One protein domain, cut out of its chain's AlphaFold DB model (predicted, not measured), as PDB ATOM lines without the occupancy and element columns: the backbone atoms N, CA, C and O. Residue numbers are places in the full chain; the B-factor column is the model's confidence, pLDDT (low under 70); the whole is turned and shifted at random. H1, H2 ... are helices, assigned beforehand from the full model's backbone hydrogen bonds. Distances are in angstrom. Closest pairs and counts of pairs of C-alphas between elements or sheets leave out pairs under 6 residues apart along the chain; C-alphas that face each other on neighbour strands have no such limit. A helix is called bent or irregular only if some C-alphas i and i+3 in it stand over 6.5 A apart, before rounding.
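AT A GLANCE: This is residues 8 to 113 of the 119 residues of an uncharacterized protein of Pseudobacteriovorax antillogorgiicola (UniProt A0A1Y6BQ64). From its first residue, the bent helix H1 runs from one end of a long body (H1a) across the middle helix H5 (H1b); H2 lies at the other end, and H3 also packs across H5. The printed part has 106 residues, 81 of them in five named helices in order H1 to H5, with no named strand; the class is all helix, and the whole is loose: radius of gyration of the C-alphas 16.1 A, spans 51 by 30 by 21 A.

HOW THE PARTS SIT: H1, residues 8 to 37, one helix by its hydrogen bonds, is bent: C-alphas 21 and 24 are 7.6 A apart, and arms H1a, 8 to 21, and H1b, 24 to 37, stand at a steep tilt of 65 degrees. H1b touches H5, residues 99 to 111, at 105 to 110 alone; closest C-alphas Ile 30 and Met 106, 6.1 A. H2, residues 42 to 55, is close to but not clearly touching H5; closest C-alphas Tyr 42 and Ile 111, 5.8 A. H3, residues 63 to 77, touches H5 at 103 to 107 alone, at a steep tilt of 58 degrees, opposite ways; closest C-alphas Ala 71 and Ile 107, 6.6 A. H4, residues 79 to 87, only just touches H5 at 99 to 103 alone, with 3 pairs of C-alphas within 8 A; closest Trp 83 and Arg 99, 6.4 A. Every O i to N i+4 pair is within hydrogen-bond range in both arms and H2 to H5.

IN THESE COORDINATES: H1a, 20.1 A long, begins at C-alpha 8 (-32.630, 42.522, 2.603). H3 is 21.0 A long. H5 ends at C-alpha 111 (-27.885, 33.203, 33.372).

THE WHOLE: The farthest C-alphas, Tyr 10 and Gln 55, are 52.1 A apart. The printed part has no cut; the H4 to H5 link is long. Residues 39 to 40, 57 to 63 and 113 have pLDDT under 70.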
ATOM      1  N   THR A   8     -32.742  43.472   1.497       77.69
ATOM      2  CA  THR A   8     -32.630  42.522   2.603       77.69
ATOM      3  C   THR A   8     -31.216  42.526   3.166       77.69
ATOM      4  O   THR A   8     -31.034  42.737   4.366       77.69
ATOM      5  N   GLU A   9     -30.214  42.387   2.298       79.69
ATOM      6  CA  GLU A   9     -28.800  42.390   2.679       79.69
ATOM      7  C   GLU A   9     -28.400  43.735   3.303       79.69
ATOM      8  O   GLU A   9     -27.777  43.788   4.366       79.69
ATOM      9  N   TYR A  10     -28.865  44.842   2.718       80.50
ATOM     10  CA  TYR A  10     -28.634  46.179   3.264       80.50
ATOM     11  C   TYR A  10     -29.259  46.364   4.655       80.50
ATOM     12  O   TYR A  10     -28.625  46.913   5.560       80.50
ATOM     13  N   LYS A  11     -30.494  45.885   4.868       79.38
ATOM     14  CA  LYS A  11     -31.143  45.925   6.190       79.38
ATOM     15  C   LYS A  11     -30.372  45.104   7.222       79.38
ATOM     16  O   LYS A  11     -30.193  45.578   8.344       79.38
ATOM     17  N   GLN A  12     -29.891  43.918   6.850       82.94
ATOM     18  CA  GLN A  12     -29.103  43.055   7.732       82.94
ATOM     19  C   GLN A  12     -27.757  43.686   8.101       82.94
ATOM     20  O   GLN A  12     -27.420  43.740   9.283       82.94
ATOM     21  N   GLN A  13     -27.022  44.249   7.135       84.19
ATOM     22  CA  GLN A  13     -25.775  44.971   7.413       84.19
ATOM     23  C   GLN A  13     -26.006  46.167   8.339       84.19
ATOM     24  O   GLN A  13     -25.269  46.367   9.304       84.19
ATOM     25  N   ARG A  14     -27.071  46.940   8.099       84.19
ATOM     26  CA  ARG A  14     -27.406  48.098   8.935       84.19
ATOM     27  C   ARG A  14     -27.785  47.689  10.359       84.19
ATOM     28  O   ARG A  14     -27.411  48.382  11.304       84.19
ATOM     29  N   LYS A  15     -28.495  46.567  10.518       85.50
ATOM     30  CA  LYS A  15     -28.798  45.966  11.822       85.50
ATOM     31  C   LYS A  15     -27.525  45.515  12.534       85.50
ATOM     32  O   LYS A  15     -27.340  45.864  13.694       85.50
ATOM     33  N   LYS A  16     -26.632  44.810  11.838       84.56
ATOM     34  CA  LYS A  16     -25.358  44.339  12.395       84.56
ATOM     35  C   LYS A  16     -24.502  45.498  12.907       84.56
ATOM     36  O   LYS A  16     -24.118  45.489  14.069       84.56
ATOM     37  N   LEU A  17     -24.298  46.533  12.090       86.38
ATOM     38  CA  LEU A  17     -23.539  47.728  12.480       86.38
ATOM     39  C   LEU A  17     -24.176  48.467  13.663       86.38
ATOM     40  O   LEU A  17     -23.481  48.959  14.550       86.38
ATOM     41  N   PHE A  18     -25.509  48.554  13.683       86.88
ATOM     42  CA  PHE A  18     -26.234  49.144  14.803       86.88
ATOM     43  C   PHE A  18     -26.017  48.352  16.093       86.88
ATOM     44  O   PHE A  18     -25.716  48.956  17.122       86.88
ATOM     45  N   LEU A  19     -26.143  47.025  16.034       82.94
ATOM     46  CA  LEU A  19     -25.922  46.155  17.179       82.94
ATOM     47  C   LEU A  19     -24.475  46.239  17.651       82.94
ATOM     48  O   LEU A  19     -24.272  46.468  18.826       82.94
ATOM     49  N   GLU A  20     -23.480  46.163  16.770       85.31
ATOM     50  CA  GLU A  20     -22.064  46.281  17.147       85.31
ATOM     51  C   GLU A  20     -21.760  47.605  17.859       85.31
ATOM     52  O   GLU A  20     -21.094  47.611  18.892       85.31
ATOM     53  N   LYS A  21     -22.305  48.721  17.360       85.94
ATOM     54  CA  LYS A  21     -22.086  50.044  17.955       85.94
ATOM     55  C   LYS A  21     -22.794  50.232  19.299       85.94
ATOM     56  O   LYS A  21     -22.291  50.958  20.150       85.94
ATOM     57  N   ASN A  22     -23.971  49.631  19.473       84.75
ATOM     58  CA  ASN A  22     -24.815  49.845  20.653       84.75
ATOM     59  C   ASN A  22     -24.860  48.633  21.595       84.75
ATOM     60  O   ASN A  22     -25.591  48.664  22.581       84.75
ATOM     61  N   LYS A  23     -24.076  47.584  21.317       82.88
ATOM     62  CA  LYS A  23     -24.048  46.326  22.073       82.88
ATOM     63  C   LYS A  23     -23.787  46.576  23.550       82.88
ATOM     64  O   LYS A  23     -24.539  46.080  24.379       82.88
ATOM     65  N   THR A  24     -22.754  47.364  23.844       85.69
ATOM     66  CA  THR A  24     -22.346  47.700  25.210       85.69
ATOM     67  C   THR A  24     -23.434  48.486  25.931       85.69
ATOM     68  O   THR A  24     -23.841  48.086  27.009       85.69
ATOM     69  N   PHE A  25     -24.006  49.518  25.298       86.12
ATOM     70  CA  PHE A  25     -25.108  50.286  25.892       86.12
ATOM     71  C   PHE A  25     -26.335  49.422  26.187       86.12
ATOM     72  O   PHE A  25     -26.956  49.578  27.233       86.12
ATOM     73  N   LEU A  26     -26.681  48.508  25.276       87.44
ATOM     74  CA  LEU A  26     -27.779  47.571  25.473       87.44
ATOM     75  C   LEU A  26     -27.479  46.592  26.618       87.44
ATOM     76  O   LEU A  26     -28.350  46.365  27.451       87.44
ATOM     77  N   ASP A  27     -26.269  46.032  26.665       88.12
ATOM     78  CA  ASP A  27     -25.850  45.109  27.728       88.12
ATOM     79  C   ASP A  27     -25.833  45.792  29.096       88.12
ATOM     80  O   ASP A  27     -26.412  45.267  30.041       88.12
ATOM     81  N   ASP A  28     -25.231  46.975  29.201       87.06
ATOM     82  CA  ASP A  28     -25.146  47.735  30.450       87.06
ATOM     83  C   ASP A  28     -26.530  48.163  30.941       87.06
ATOM     84  O   ASP A  28     -26.830  48.067  32.131       87.06
ATOM     85  N   TYR A  29     -27.411  48.565  30.020       88.81
ATOM     86  CA  TYR A  29     -28.789  48.896  30.355       88.81
ATOM     87  C   TYR A  29     -29.548  47.682  30.903       88.81
ATOM     88  O   TYR A  29     -30.169  47.764  31.961       88.81
ATOM     89  N   ILE A  30     -29.471  46.540  30.211       88.31
ATOM     90  CA  ILE A  30     -30.127  45.302  30.647       88.31
ATOM     91  C   ILE A  30     -29.546  44.815  31.981       88.31
ATOM     92  O   ILE A  30     -30.304  44.393  32.847       88.31
ATOM     93  N   ARG A  31     -28.229  44.916  32.192       86.19
ATOM     94  CA  ARG A  31     -27.590  44.592  33.477       86.19
ATOM     95  C   ARG A  31     -28.111  45.472  34.607       86.19
ATOM     96  O   ARG A  31     -28.494  44.946  35.645       86.19
ATOM     97  N   GLY A  32     -28.186  46.786  34.394       84.31
ATOM     98  CA  GLY A  32     -28.754  47.713  35.377       84.31
ATOM     99  C   GLY A  32     -30.229  47.426  35.669       84.31
ATOM    100  O   GLY A  32     -30.670  47.503  36.818       84.31
ATOM    101  N   PHE A  33     -30.989  47.028  34.648       85.44
ATOM    102  CA  PHE A  33     -32.374  46.599  34.811       85.44
ATOM    103  C   PHE A  33     -32.480  45.314  35.645       85.44
ATOM    104  O   PHE A  33     -33.245  45.279  36.606       85.44
ATOM    105  N   ILE A  34     -31.675  44.292  35.333       83.19
ATOM    106  CA  ILE A  34     -31.598  43.040  36.100       83.19
ATOM    107  C   ILE A  34     -31.224  43.338  37.552       83.19
ATOM    108  O   ILE A  34     -31.909  42.874  38.451       83.19
ATOM    109  N   TYR A  35     -30.202  44.155  37.796       80.06
ATOM    110  CA  TYR A  35     -29.766  44.488  39.152       80.06
ATOM    111  C   TYR A  35     -30.855  45.200  39.970       80.06
ATOM    112  O   TYR A  35     -31.002  44.967  41.166       80.06
ATOM    113  N   SER A  36     -31.645  46.065  39.329       80.38
ATOM    114  CA  SER A  36     -32.704  46.823  40.007       80.38
ATOM    115  C   SER A  36     -34.004  46.039  40.213       80.38
ATOM    116  O   SER A  36     -34.725  46.327  41.167       80.38
ATOM    117  N   HIS A  37     -34.311  45.067  39.349       77.31
ATOM    118  CA  HIS A  37     -35.606  44.371  39.343       77.31
ATOM    119  C   HIS A  37     -35.524  42.882  39.712       77.31
ATOM    120  O   HIS A  37     -36.517  42.319  40.167       77.31
ATOM    121  N   CYS A  38     -34.363  42.242  39.565       74.94
ATOM    122  CA  CYS A  38     -34.139  40.846  39.932       74.94
ATOM    123  C   CYS A  38     -33.277  40.777  41.198       74.94
ATOM    124  O   CYS A  38     -32.055  40.877  41.145       74.94
ATOM    125  N   GLN A  39     -33.919  40.579  42.350       69.75
ATOM    126  CA  GLN A  39     -33.235  40.487  43.650       69.75
ATOM    127  C   GLN A  39     -32.615  39.109  43.931       69.75
ATOM    128  O   GLN A  39     -31.899  38.944  44.915       69.75
ATOM    129  N   LEU A  40     -32.910  38.110  43.098       69.88
ATOM    130  CA  LEU A  40     -32.440  36.739  43.269       69.88
ATOM    131  C   LEU A  40     -31.429  36.400  42.175       69.88
ATOM    132  O   LEU A  40     -31.644  36.718  41.002       69.88
ATOM    133  N   SER A  41     -30.339  35.740  42.564       71.44
ATOM    134  CA  SER A  41     -29.342  35.243  41.620       71.44
ATOM    135  C   SER A  41     -29.879  34.056  40.818       71.44
ATOM    136  O   SER A  41     -30.844  33.390  41.210       71.44
ATOM    137  N   TYR A  42     -29.215  33.770  39.697       73.56
ATOM    138  CA  TYR A  42     -29.479  32.585  38.885       73.56
ATOM    139  C   TYR A  42     -29.458  31.296  39.724       73.56
ATOM    140  O   TYR A  42     -30.380  30.493  39.612       73.56
ATOM    141  N   ASP A  43     -28.479  31.142  40.621       73.75
ATOM    142  CA  ASP A  43     -28.342  29.947  41.463       73.75
ATOM    143  C   ASP A  43     -29.565  29.727  42.359       73.75
ATOM    144  O   ASP A  43     -30.029  28.600  42.527       73.75
ATOM    145  N   VAL A  44     -30.125  30.813  42.899       74.75
ATOM    146  CA  VAL A  44     -31.325  30.752  43.738       74.75
ATOM    147  C   VAL A  44     -32.536  30.340  42.899       74.75
ATOM    148  O   VAL A  44     -33.283  29.448  43.301       74.75
ATOM    149  N   PHE A  45     -32.702  30.911  41.703       75.81
ATOM    150  CA  PHE A  45     -33.760  30.501  40.773       75.81
ATOM    151  C   PHE A  45     -33.633  29.032  40.354       75.81
ATOM    152  O   PHE A  45     -34.630  28.307  40.351       75.81
ATOM    153  N   GLN A  46     -32.419  28.575  40.045       76.25
ATOM    154  CA  GLN A  46     -32.157  27.192  39.667       76.25
ATOM    155  C   GLN A  46     -32.480  26.232  40.818       76.25
ATOM    156  O   GLN A  46     -33.137  25.215  40.603       76.25
ATOM    157  N   GLN A  47     -32.081  26.561  42.050       79.50
ATOM    158  CA  GLN A  47     -32.417  25.755  43.223       79.50
ATOM    159  C   GLN A  47     -33.926  25.701  43.475       79.50
ATOM    160  O   GLN A  47     -34.455  24.621  43.730       79.50
ATOM    161  N   HIS A  48     -34.638  26.826  43.369       80.19
ATOM    162  CA  HIS A  48     -36.095  26.840  43.515       80.19
ATOM    163  C   HIS A  48     -36.789  25.977  42.465       80.19
ATOM    164  O   HIS A  48     -37.681  25.206  42.814       80.19
ATOM    165  N   TYR A  49     -36.353  26.064  41.210       76.31
ATOM    166  CA  TYR A  49     -36.887  25.240  40.132       76.31
ATOM    167  C   TYR A  49     -36.643  23.744  40.385       76.31
ATOM    168  O   TYR A  49     -37.581  22.951  40.318       76.31
ATOM    169  N   LEU A  50     -35.416  23.353  40.754       78.62
ATOM    170  CA  LEU A  50     -35.092  21.958  41.068       78.62
ATOM    171  C   LEU A  50     -35.908  21.433  42.257       78.62
ATOM    172  O   LEU A  50     -36.408  20.312  42.205       78.62
ATOM    173  N   ASN A  51     -36.077  22.245  43.302       81.69
ATOM    174  CA  ASN A  51     -36.858  21.874  44.480       81.69
ATOM    175  C   ASN A  51     -38.350  21.705  44.154       81.69
ATOM    176  O   ASN A  51     -38.967  20.762  44.642       81.69
ATOM    177  N   ALA A  52     -38.924  22.584  43.325       79.31
ATOM    178  CA  ALA A  52     -40.319  22.484  42.896       79.31
ATOM    179  C   ALA A  52     -40.560  21.209  42.070       79.31
ATOM    180  O   ALA A  52     -41.436  20.415  42.396       79.31
ATOM    181  N   ARG A  53     -39.700  20.937  41.080       74.31
ATOM    182  CA  ARG A  53     -39.795  19.722  40.250       74.31
ATOM    183  C   ARG A  53     -39.613  18.433  41.063       74.31
ATOM    184  O   ARG A  53     -40.301  17.448  40.817       74.31
ATOM    185  N   GLN A  54     -38.729  18.442  42.068       74.69
ATOM    186  CA  GLN A  54     -38.569  17.314  42.995       74.69
ATOM    187  C   GLN A  54     -39.819  17.068  43.849       74.69
ATOM    188  O   GLN A  54     -40.145  15.912  44.117       74.69
ATOM    189  N   GLN A  55     -40.520  18.122  44.280       76.50
ATOM    190  CA  GLN A  55     -41.777  17.989  45.025       76.50
ATOM    191  C   GLN A  55     -42.892  17.379  44.169       76.50
ATOM    192  O   GLN A  55     -43.651  16.550  44.671       76.50
ATOM    193  N   ASP A  56     -42.928  17.715  42.880       76.56
ATOM    194  CA  ASP A  56     -43.903  17.183  41.923       76.56
ATOM    195  C   ASP A  56     -43.531  15.787  41.381       76.56
ATOM    196  O   ASP A  56     -44.254  15.205  40.572       76.56
ATOM    197  N   ASN A  57     -42.434  15.200  41.884       66.75
ATOM    198  CA  ASN A  57     -41.915  13.887  41.491       66.75
ATOM    199  C   ASN A  57     -41.595  13.794  39.985       66.75
ATOM    200  O   ASN A  57     -41.636  12.718  39.380       66.75
ATOM    201  N   GLU A  58     -41.280  14.938  39.381       65.62
ATOM    202  CA  GLU A  58     -40.866  15.046  37.994       65.62
ATOM    203  C   GLU A  58     -39.350  14.833  37.894       65.62
ATOM    204  O   GLU A  58     -38.573  15.186  38.786       65.62
ATOM    205  N   MET A  59     -38.907  14.187  36.813       60.03
ATOM    206  CA  MET A  59     -37.489  13.903  36.589       60.03
ATOM    207  C   MET A  59     -36.701  15.226  36.542       60.03
ATOM    208  O   MET A  59     -37.212  16.233  36.064       60.03
ATOM    209  N   ALA A  60     -35.461  15.253  37.040       56.94
ATOM    210  CA  ALA A  60     -34.616  16.445  36.943       56.94
ATOM    211  C   ALA A  60     -34.305  16.730  35.461       56.94
ATOM    212  O   ALA A  60     -33.692  15.896  34.791       56.94
ATOM    213  N   TRP A  61     -34.791  17.861  34.946       61.44
ATOM    214  CA  TRP A  61     -34.738  18.214  33.523       61.44
ATOM    215  C   TRP A  61     -33.567  19.134  33.156       61.44
ATOM    216  O   TRP A  61     -32.921  19.747  34.007       61.44
ATOM    217  N   ASP A  62     -33.290  19.148  31.851       69.81
ATOM    218  CA  ASP A  62     -32.152  19.769  31.172       69.81
ATOM    219  C   ASP A  62     -32.197  21.311  31.213       69.81
ATOM    220  O   ASP A  62     -33.252  21.930  31.365       69.81
ATOM    221  N   TYR A  63     -31.039  21.942  31.012       68.94
ATOM    222  CA  TYR A  63     -30.838  23.397  30.966       68.94
ATOM    223  C   TYR A  63     -31.820  24.121  30.026       68.94
ATOM    224  O   TYR A  63     -32.188  25.270  30.279       68.94
ATOM    225  N   LEU A  64     -32.257  23.453  28.954       73.81
ATOM    226  CA  LEU A  64     -33.207  23.996  27.983       73.81
ATOM    227  C   LEU A  64     -34.593  24.257  28.592       73.81
ATOM    228  O   LEU A  64     -35.132  25.340  28.390       73.81
ATOM    229  N   ASP A  65     -35.127  23.339  29.401       77.75
ATOM    230  CA  ASP A  65     -36.459  23.505  30.006       77.75
ATOM    231  C   ASP A  65     -36.472  24.618  31.057       77.75
ATOM    232  O   ASP A  65     -37.393  25.436  31.123       77.75
ATOM    233  N   PHE A  66     -35.395  24.705  31.843       76.25
ATOM    234  CA  PHE A  66     -35.207  25.806  32.781       76.25
ATOM    235  C   PHE A  66     -35.134  27.153  32.050       76.25
ATOM    236  O   PHE A  66     -35.759  28.123  32.477       76.25
ATOM    237  N   ARG A  67     -34.386  27.220  30.940       80.56
ATOM    238  CA  ARG A  67     -34.267  28.440  30.134       80.56
ATOM    239  C   ARG A  67     -35.617  28.862  29.560       80.56
ATOM    240  O   ARG A  67     -35.913  30.053  29.597       80.56
ATOM    241  N   ASP A  68     -36.410  27.923  29.059       82.69
ATOM    242  CA  ASP A  68     -37.719  28.214  28.470       82.69
ATOM    243  C   ASP A  68     -38.711  28.688  29.541       82.69
ATOM    244  O   ASP A  68     -39.333  29.737  29.383       82.69
ATOM    245  N   THR A  69     -38.743  28.020  30.698       80.31
ATOM    246  CA  THR A  69     -39.540  28.457  31.858       80.31
ATOM    247  C   THR A  69     -39.138  29.865  32.314       80.31
ATOM    248  O   THR A  69     -39.979  30.727  32.574       80.31
ATOM    249  N   LEU A  70     -37.833  30.137  32.394       81.25
ATOM    250  CA  LEU A  70     -37.322  31.458  32.745       81.25
ATOM    251  C   LEU A  70     -37.702  32.503  31.685       81.25
ATOM    252  O   LEU A  70     -38.021  33.637  32.037       81.25
ATOM    253  N   ALA A  71     -37.683  32.135  30.403       84.12
ATOM    254  CA  ALA A  71     -38.058  33.019  29.309       84.12
ATOM    255  C   ALA A  71     -39.525  33.442  29.389       84.12
ATOM    256  O   ALA A  71     -39.821  34.627  29.209       84.12
ATOM    257  N   GLU A  72     -40.418  32.508  29.707       83.19
ATOM    258  CA  GLU A  72     -41.839  32.781  29.931       83.19
ATOM    259  C   GLU A  72     -42.027  33.753  31.098       83.19
ATOM    260  O   GLU A  72     -42.576  34.843  30.921       83.19
ATOM    261  N   VAL A  73     -41.458  33.434  32.265       78.44
ATOM    262  CA  VAL A  73     -41.573  34.273  33.469       78.44
ATOM    263  C   VAL A  73     -41.016  35.678  33.232       78.44
ATOM    264  O   VAL A  73     -41.648  36.674  33.588       78.44
ATOM    265  N   VAL A  74     -39.842  35.793  32.605       80.56
ATOM    266  CA  VAL A  74     -39.234  37.094  32.296       80.56
ATOM    267  C   VAL A  74     -40.116  37.886  31.333       80.56
ATOM    268  O   VAL A  74     -40.339  39.080  31.552       80.56
ATOM    269  N   THR A  75     -40.639  37.242  30.291       81.38
ATOM    270  CA  THR A  75     -41.465  37.894  29.269       81.38
ATOM    271  C   THR A  75     -42.780  38.415  29.843       81.38
ATOM    272  O   THR A  75     -43.178  39.538  29.501       81.38
ATOM    273  N   ASP A  76     -43.400  37.642  30.734       80.75
ATOM    274  CA  ASP A  76     -44.710  37.930  31.320       80.75
ATOM    275  C   ASP A  76     -44.640  38.942  32.464       80.75
ATOM    276  O   ASP A  76     -45.463  39.856  32.535       80.75
ATOM    277  N   VAL A  77     -43.642  38.826  33.345       80.19
ATOM    278  CA  VAL A  77     -43.563  39.658  34.556       80.19
ATOM    279  C   VAL A  77     -42.894  41.003  34.274       80.19
ATOM    280  O   VAL A  77     -43.352  42.041  34.750       80.19
ATOM    281  N   ILE A  78     -41.800  41.008  33.506       80.81
ATOM    282  CA  ILE A  78     -40.885  42.164  33.421       80.81
ATOM    283  C   ILE A  78     -40.612  42.611  31.982       80.81
ATOM    284  O   ILE A  78     -40.230  43.760  31.746       80.81
ATOM    285  N   GLY A  79     -40.866  41.745  31.000       83.31
ATOM    286  CA  GLY A  79     -40.498  41.963  29.606       83.31
ATOM    287  C   GLY A  79     -41.210  43.143  28.950       83.31
ATOM    288  O   GLY A  79     -40.624  43.833  28.113       83.31
ATOM    289  N   ALA A  80     -42.458  43.425  29.337       86.62
ATOM    290  CA  ALA A  80     -43.180  44.609  28.867       86.62
ATOM    291  C   ALA A  80     -42.563  45.918  29.395       86.62
ATOM    292  O   ALA A  80     -42.447  46.891  28.644       86.62
ATOM    293  N   SER A  81     -42.132  45.925  30.660       87.38
ATOM    294  CA  SER A  81     -41.489  47.083  31.291       87.38
ATOM    295  C   SER A  81     -40.131  47.367  30.646       87.38
ATOM    296  O   SER A  81     -39.923  48.447  30.091       87.38
ATOM    297  N   LEU A  82     -39.261  46.348  30.576       88.19
ATOM    298  CA  LEU A  82     -37.938  46.459  29.956       88.19
ATOM    299  C   LEU A  82     -38.023  46.961  28.510       88.19
ATOM    300  O   LEU A  82     -37.272  47.849  28.101       88.19
ATOM    301  N   TRP A  83     -38.951  46.413  27.721       90.88
ATOM    302  CA  TRP A  83     -39.127  46.836  26.335       90.88
ATOM    303  C   TRP A  83     -39.581  48.295  26.232       90.88
ATOM    304  O   TRP A  83     -39.045  49.048  25.416       90.88
ATOM    305  N   THR A  84     -40.526  48.708  27.075       90.06
ATOM    306  CA  THR A  84     -41.018  50.092  27.109       90.06
ATOM    307  C   THR A  84     -39.896  51.066  27.458       90.06
ATOM    308  O   THR A  84     -39.778  52.120  26.827       90.06
ATOM    309  N   ASP A  85     -39.031  50.715  28.405       89.00
ATOM    310  CA  ASP A  85     -37.949  51.603  28.811       89.00
ATOM    311  C   ASP A  85     -36.791  51.640  27.808       89.00
ATOM    312  O   ASP A  85     -36.217  52.709  27.577       89.00
ATOM    313  N   ILE A  86     -36.508  50.529  27.119       88.69
ATOM    314  CA  ILE A  86     -35.567  50.507  25.989       88.69
ATOM    315  C   ILE A  86     -36.063  51.391  24.845       88.69
ATOM    316  O   ILE A  86     -35.274  52.128  24.258       88.69
ATOM    317  N   GLN A  87     -37.365  51.382  24.543       90.31
ATOM    318  CA  GLN A  87     -37.932  52.238  23.496       90.31
ATOM    319  C   GLN A  87     -37.754  53.737  23.769       90.31
ATOM    320  O   GLN A  87     -37.728  54.530  22.825       90.31
ATOM    321  N   ARG A  88     -37.619  54.127  25.041       89.31
ATOM    322  CA  ARG A  88     -37.390  55.515  25.469       89.31
ATOM    323  C   ARG A  88     -35.925  55.940  25.371       89.31
ATOM    324  O   ARG A  88     -35.632  57.126  25.506       89.31
ATOM    325  N   GLN A  89     -35.005  55.009  25.128       86.94
ATOM    326  CA  GLN A  89     -33.584  55.322  25.068       86.94
ATOM    327  C   GLN A  89     -33.220  56.092  23.787       86.94
ATOM    328  O   GLN A  89     -33.682  55.747  22.697       86.94
ATOM    329  N   PRO A  90     -32.322  57.093  23.858       85.75
ATOM    330  CA  PRO A  90     -31.966  57.929  22.704       85.75
ATOM    331  C   PRO A  90     -31.261  57.149  21.578       85.75
ATOM    332  O   PRO A  90     -31.319  57.525  20.399       85.75
ATOM    333  N   TRP A  91     -30.607  56.041  21.932       84.38
ATOM    334  CA  TRP A  91     -29.941  55.132  21.002       84.38
ATOM    335  C   TRP A  91     -30.891  54.102  20.375       84.38
ATOM    336  O   TRP A  91     -30.506  53.430  19.418       84.38
ATOM    337  N   PHE A  92     -32.142  53.995  20.838       86.25
ATOM    338  CA  PHE A  92     -33.114  53.066  20.272       86.25
ATOM    339  C   PHE A  92     -33.471  53.432  18.824       86.25
ATOM    340  O   PHE A  92     -33.605  54.602  18.440       86.25
ATOM    341  N   ARG A  93     -33.623  52.404  17.983       83.88
ATOM    342  CA  ARG A  93     -34.012  52.539  16.575       83.88
ATOM    343  C   ARG A  93     -35.046  51.475  16.218       83.88
ATOM    344  O   ARG A  93     -34.723  50.296  16.067       83.88
ATOM    345  N   LYS A  94     -36.295  51.917  16.031       80.12
ATOM    346  CA  LYS A  94     -37.414  51.065  15.606       80.12
ATOM    347  C   LYS A  94     -37.061  50.340  14.298       80.12
ATOM    348  O   LYS A  94     -36.655  50.974  13.326       80.12
ATOM    349  N   GLY A  95     -37.201  49.014  14.287       81.31
ATOM    350  CA  GLY A  95     -36.908  48.158  13.128       81.31
ATOM    351  C   GLY A  95     -35.464  47.651  13.023       81.31
ATOM    352  O   GLY A  95     -35.180  46.872  12.117       81.31
ATOM    353  N   LEU A  96     -34.561  48.064  13.923       83.50
ATOM    354  CA  LEU A  96     -33.217  47.474  14.057       83.50
ATOM    355  C   LEU A  96     -33.076  46.597  15.306       83.50
ATOM    356  O   LEU A  96     -32.237  45.705  15.319       83.50
ATOM    357  N   LEU A  97     -33.913  46.835  16.316       85.00
ATOM    358  CA  LEU A  97     -34.050  46.008  17.509       85.00
ATOM    359  C   LEU A  97     -35.477  45.444  17.550       85.00
ATOM    360  O   LEU A  97     -36.428  46.180  17.253       85.00
ATOM    361  N   ASN A  98     -35.632  44.173  17.907       86.94
ATOM    362  CA  ASN A  98     -36.935  43.566  18.179       86.94
ATOM    363  C   ASN A  98     -37.039  43.188  19.669       86.94
ATOM    364  O   ASN A  98     -36.045  43.216  20.395       86.94
ATOM    365  N   ARG A  99     -38.263  42.920  20.134       86.44
ATOM    366  CA  ARG A  99     -38.519  42.607  21.543       86.44
ATOM    367  C   ARG A  99     -37.872  41.281  21.929       86.44
ATOM    368  O   ARG A  99     -37.204  41.222  22.953       86.44
ATOM    369  N   ASP A 100     -38.033  40.269  21.088       85.50
ATOM    370  CA  ASP A 100     -37.582  38.907  21.375       85.50
ATOM    371  C   ASP A 100     -36.056  38.846  21.556       85.50
ATOM    372  O   ASP A 100     -35.587  38.271  22.528       85.50
ATOM    373  N   GLU A 101     -35.274  39.563  20.738       85.62
ATOM    374  CA  GLU A 101     -33.812  39.662  20.893       85.62
ATOM    375  C   GLU A 101     -33.402  40.328  22.205       85.62
ATOM    376  O   GLU A 101     -32.371  39.983  22.779       85.62
ATOM    377  N   VAL A 102     -34.183  41.300  22.679       88.19
ATOM    378  CA  VAL A 102     -33.929  41.936  23.974       88.19
ATOM    379  C   VAL A 102     -34.224  40.964  25.109       88.19
ATOM    380  O   VAL A 102     -33.431  40.895  26.045       88.19
ATOM    381  N   MET A 103     -35.327  40.215  25.028       88.94
ATOM    382  CA  MET A 103     -35.685  39.222  26.046       88.94
ATOM    383  C   MET A 103     -34.651  38.096  26.093       88.94
ATOM    384  O   MET A 103     -34.109  37.817  27.158       88.94
ATOM    385  N   ASP A 104     -34.288  37.528  24.940       86.44
ATOM    386  CA  ASP A 104     -33.245  36.503  24.834       86.44
ATOM    387  C   ASP A 104     -31.925  36.985  25.438       86.44
ATOM    388  O   ASP A 104     -31.285  36.278  26.218       86.44
ATOM    389  N   ARG A 105     -31.531  38.223  25.123       88.00
ATOM    390  CA  ARG A 105     -30.309  38.826  25.655       88.00
ATOM    391  C   ARG A 105     -30.388  39.063  27.161       88.00
ATOM    392  O   ARG A 105     -29.390  38.841  27.842       88.00
ATOM    393  N   MET A 106     -31.542  39.469  27.686       86.81
ATOM    394  CA  MET A 106     -31.777  39.588  29.126       86.81
ATOM    395  C   MET A 106     -31.629  38.245  29.830       86.81
ATOM    396  O   MET A 106     -30.898  38.166  30.813       86.81
ATOM    397  N   ILE A 107     -32.254  37.193  29.306       86.31
ATOM    398  CA  ILE A 107     -32.165  35.839  29.858       86.31
ATOM    399  C   ILE A 107     -30.713  35.358  29.831       86.31
ATOM    400  O   ILE A 107     -30.195  34.899  30.844       86.31
ATOM    401  N   SER A 108     -30.013  35.525  28.704       86.56
ATOM    402  CA  SER A 108     -28.595  35.173  28.603       86.56
ATOM    403  C   SER A 108     -27.736  35.928  29.616       86.56
ATOM    404  O   SER A 108     -26.910  35.315  30.281       86.56
ATOM    405  N   LEU A 109     -27.928  37.242  29.766       84.56
ATOM    406  CA  LEU A 109     -27.186  38.040  30.744       84.56
ATOM    407  C   LEU A 109     -27.505  37.624  32.182       84.56
ATOM    408  O   LEU A 109     -26.594  37.556  33.002       84.56
ATOM    409  N   PHE A 110     -28.764  37.309  32.477       82.94
ATOM    410  CA  PHE A 110     -29.182  36.820  33.786       82.94
ATOM    411  C   PHE A 110     -28.503  35.488  34.132       82.94
ATOM    412  O   PHE A 110     -27.888  35.382  35.191       82.94
ATOM    413  N   ILE A 111     -28.524  34.519  33.208       80.06
ATOM    414  CA  ILE A 111     -27.885  33.203  33.372       80.06
ATOM    415  C   ILE A 111     -26.361  33.322  33.508       80.06
ATOM    416  O   ILE A 111     -25.763  32.644  34.334       80.06
ATOM    417  N   ILE A 112     -25.721  34.196  32.724       79.62
ATOM    418  CA  ILE A 112     -24.263  34.421  32.776       79.62
ATOM    419  C   ILE A 112     -23.832  35.098  34.095       79.62
ATOM    420  O   ILE A 112     -22.642  35.204  34.377       79.62
ATOM    421  N   GLY A 113     -24.779  35.533  34.932       65.06
ATOM    422  CA  GLY A 113     -24.471  36.152  36.213       65.06
ATOM    423  C   GLY A 113     -24.248  37.655  36.100       65.06
ATOM    424  O   GLY A 113     -23.399  38.206  36.787       65.06
TER     425      GLY A 113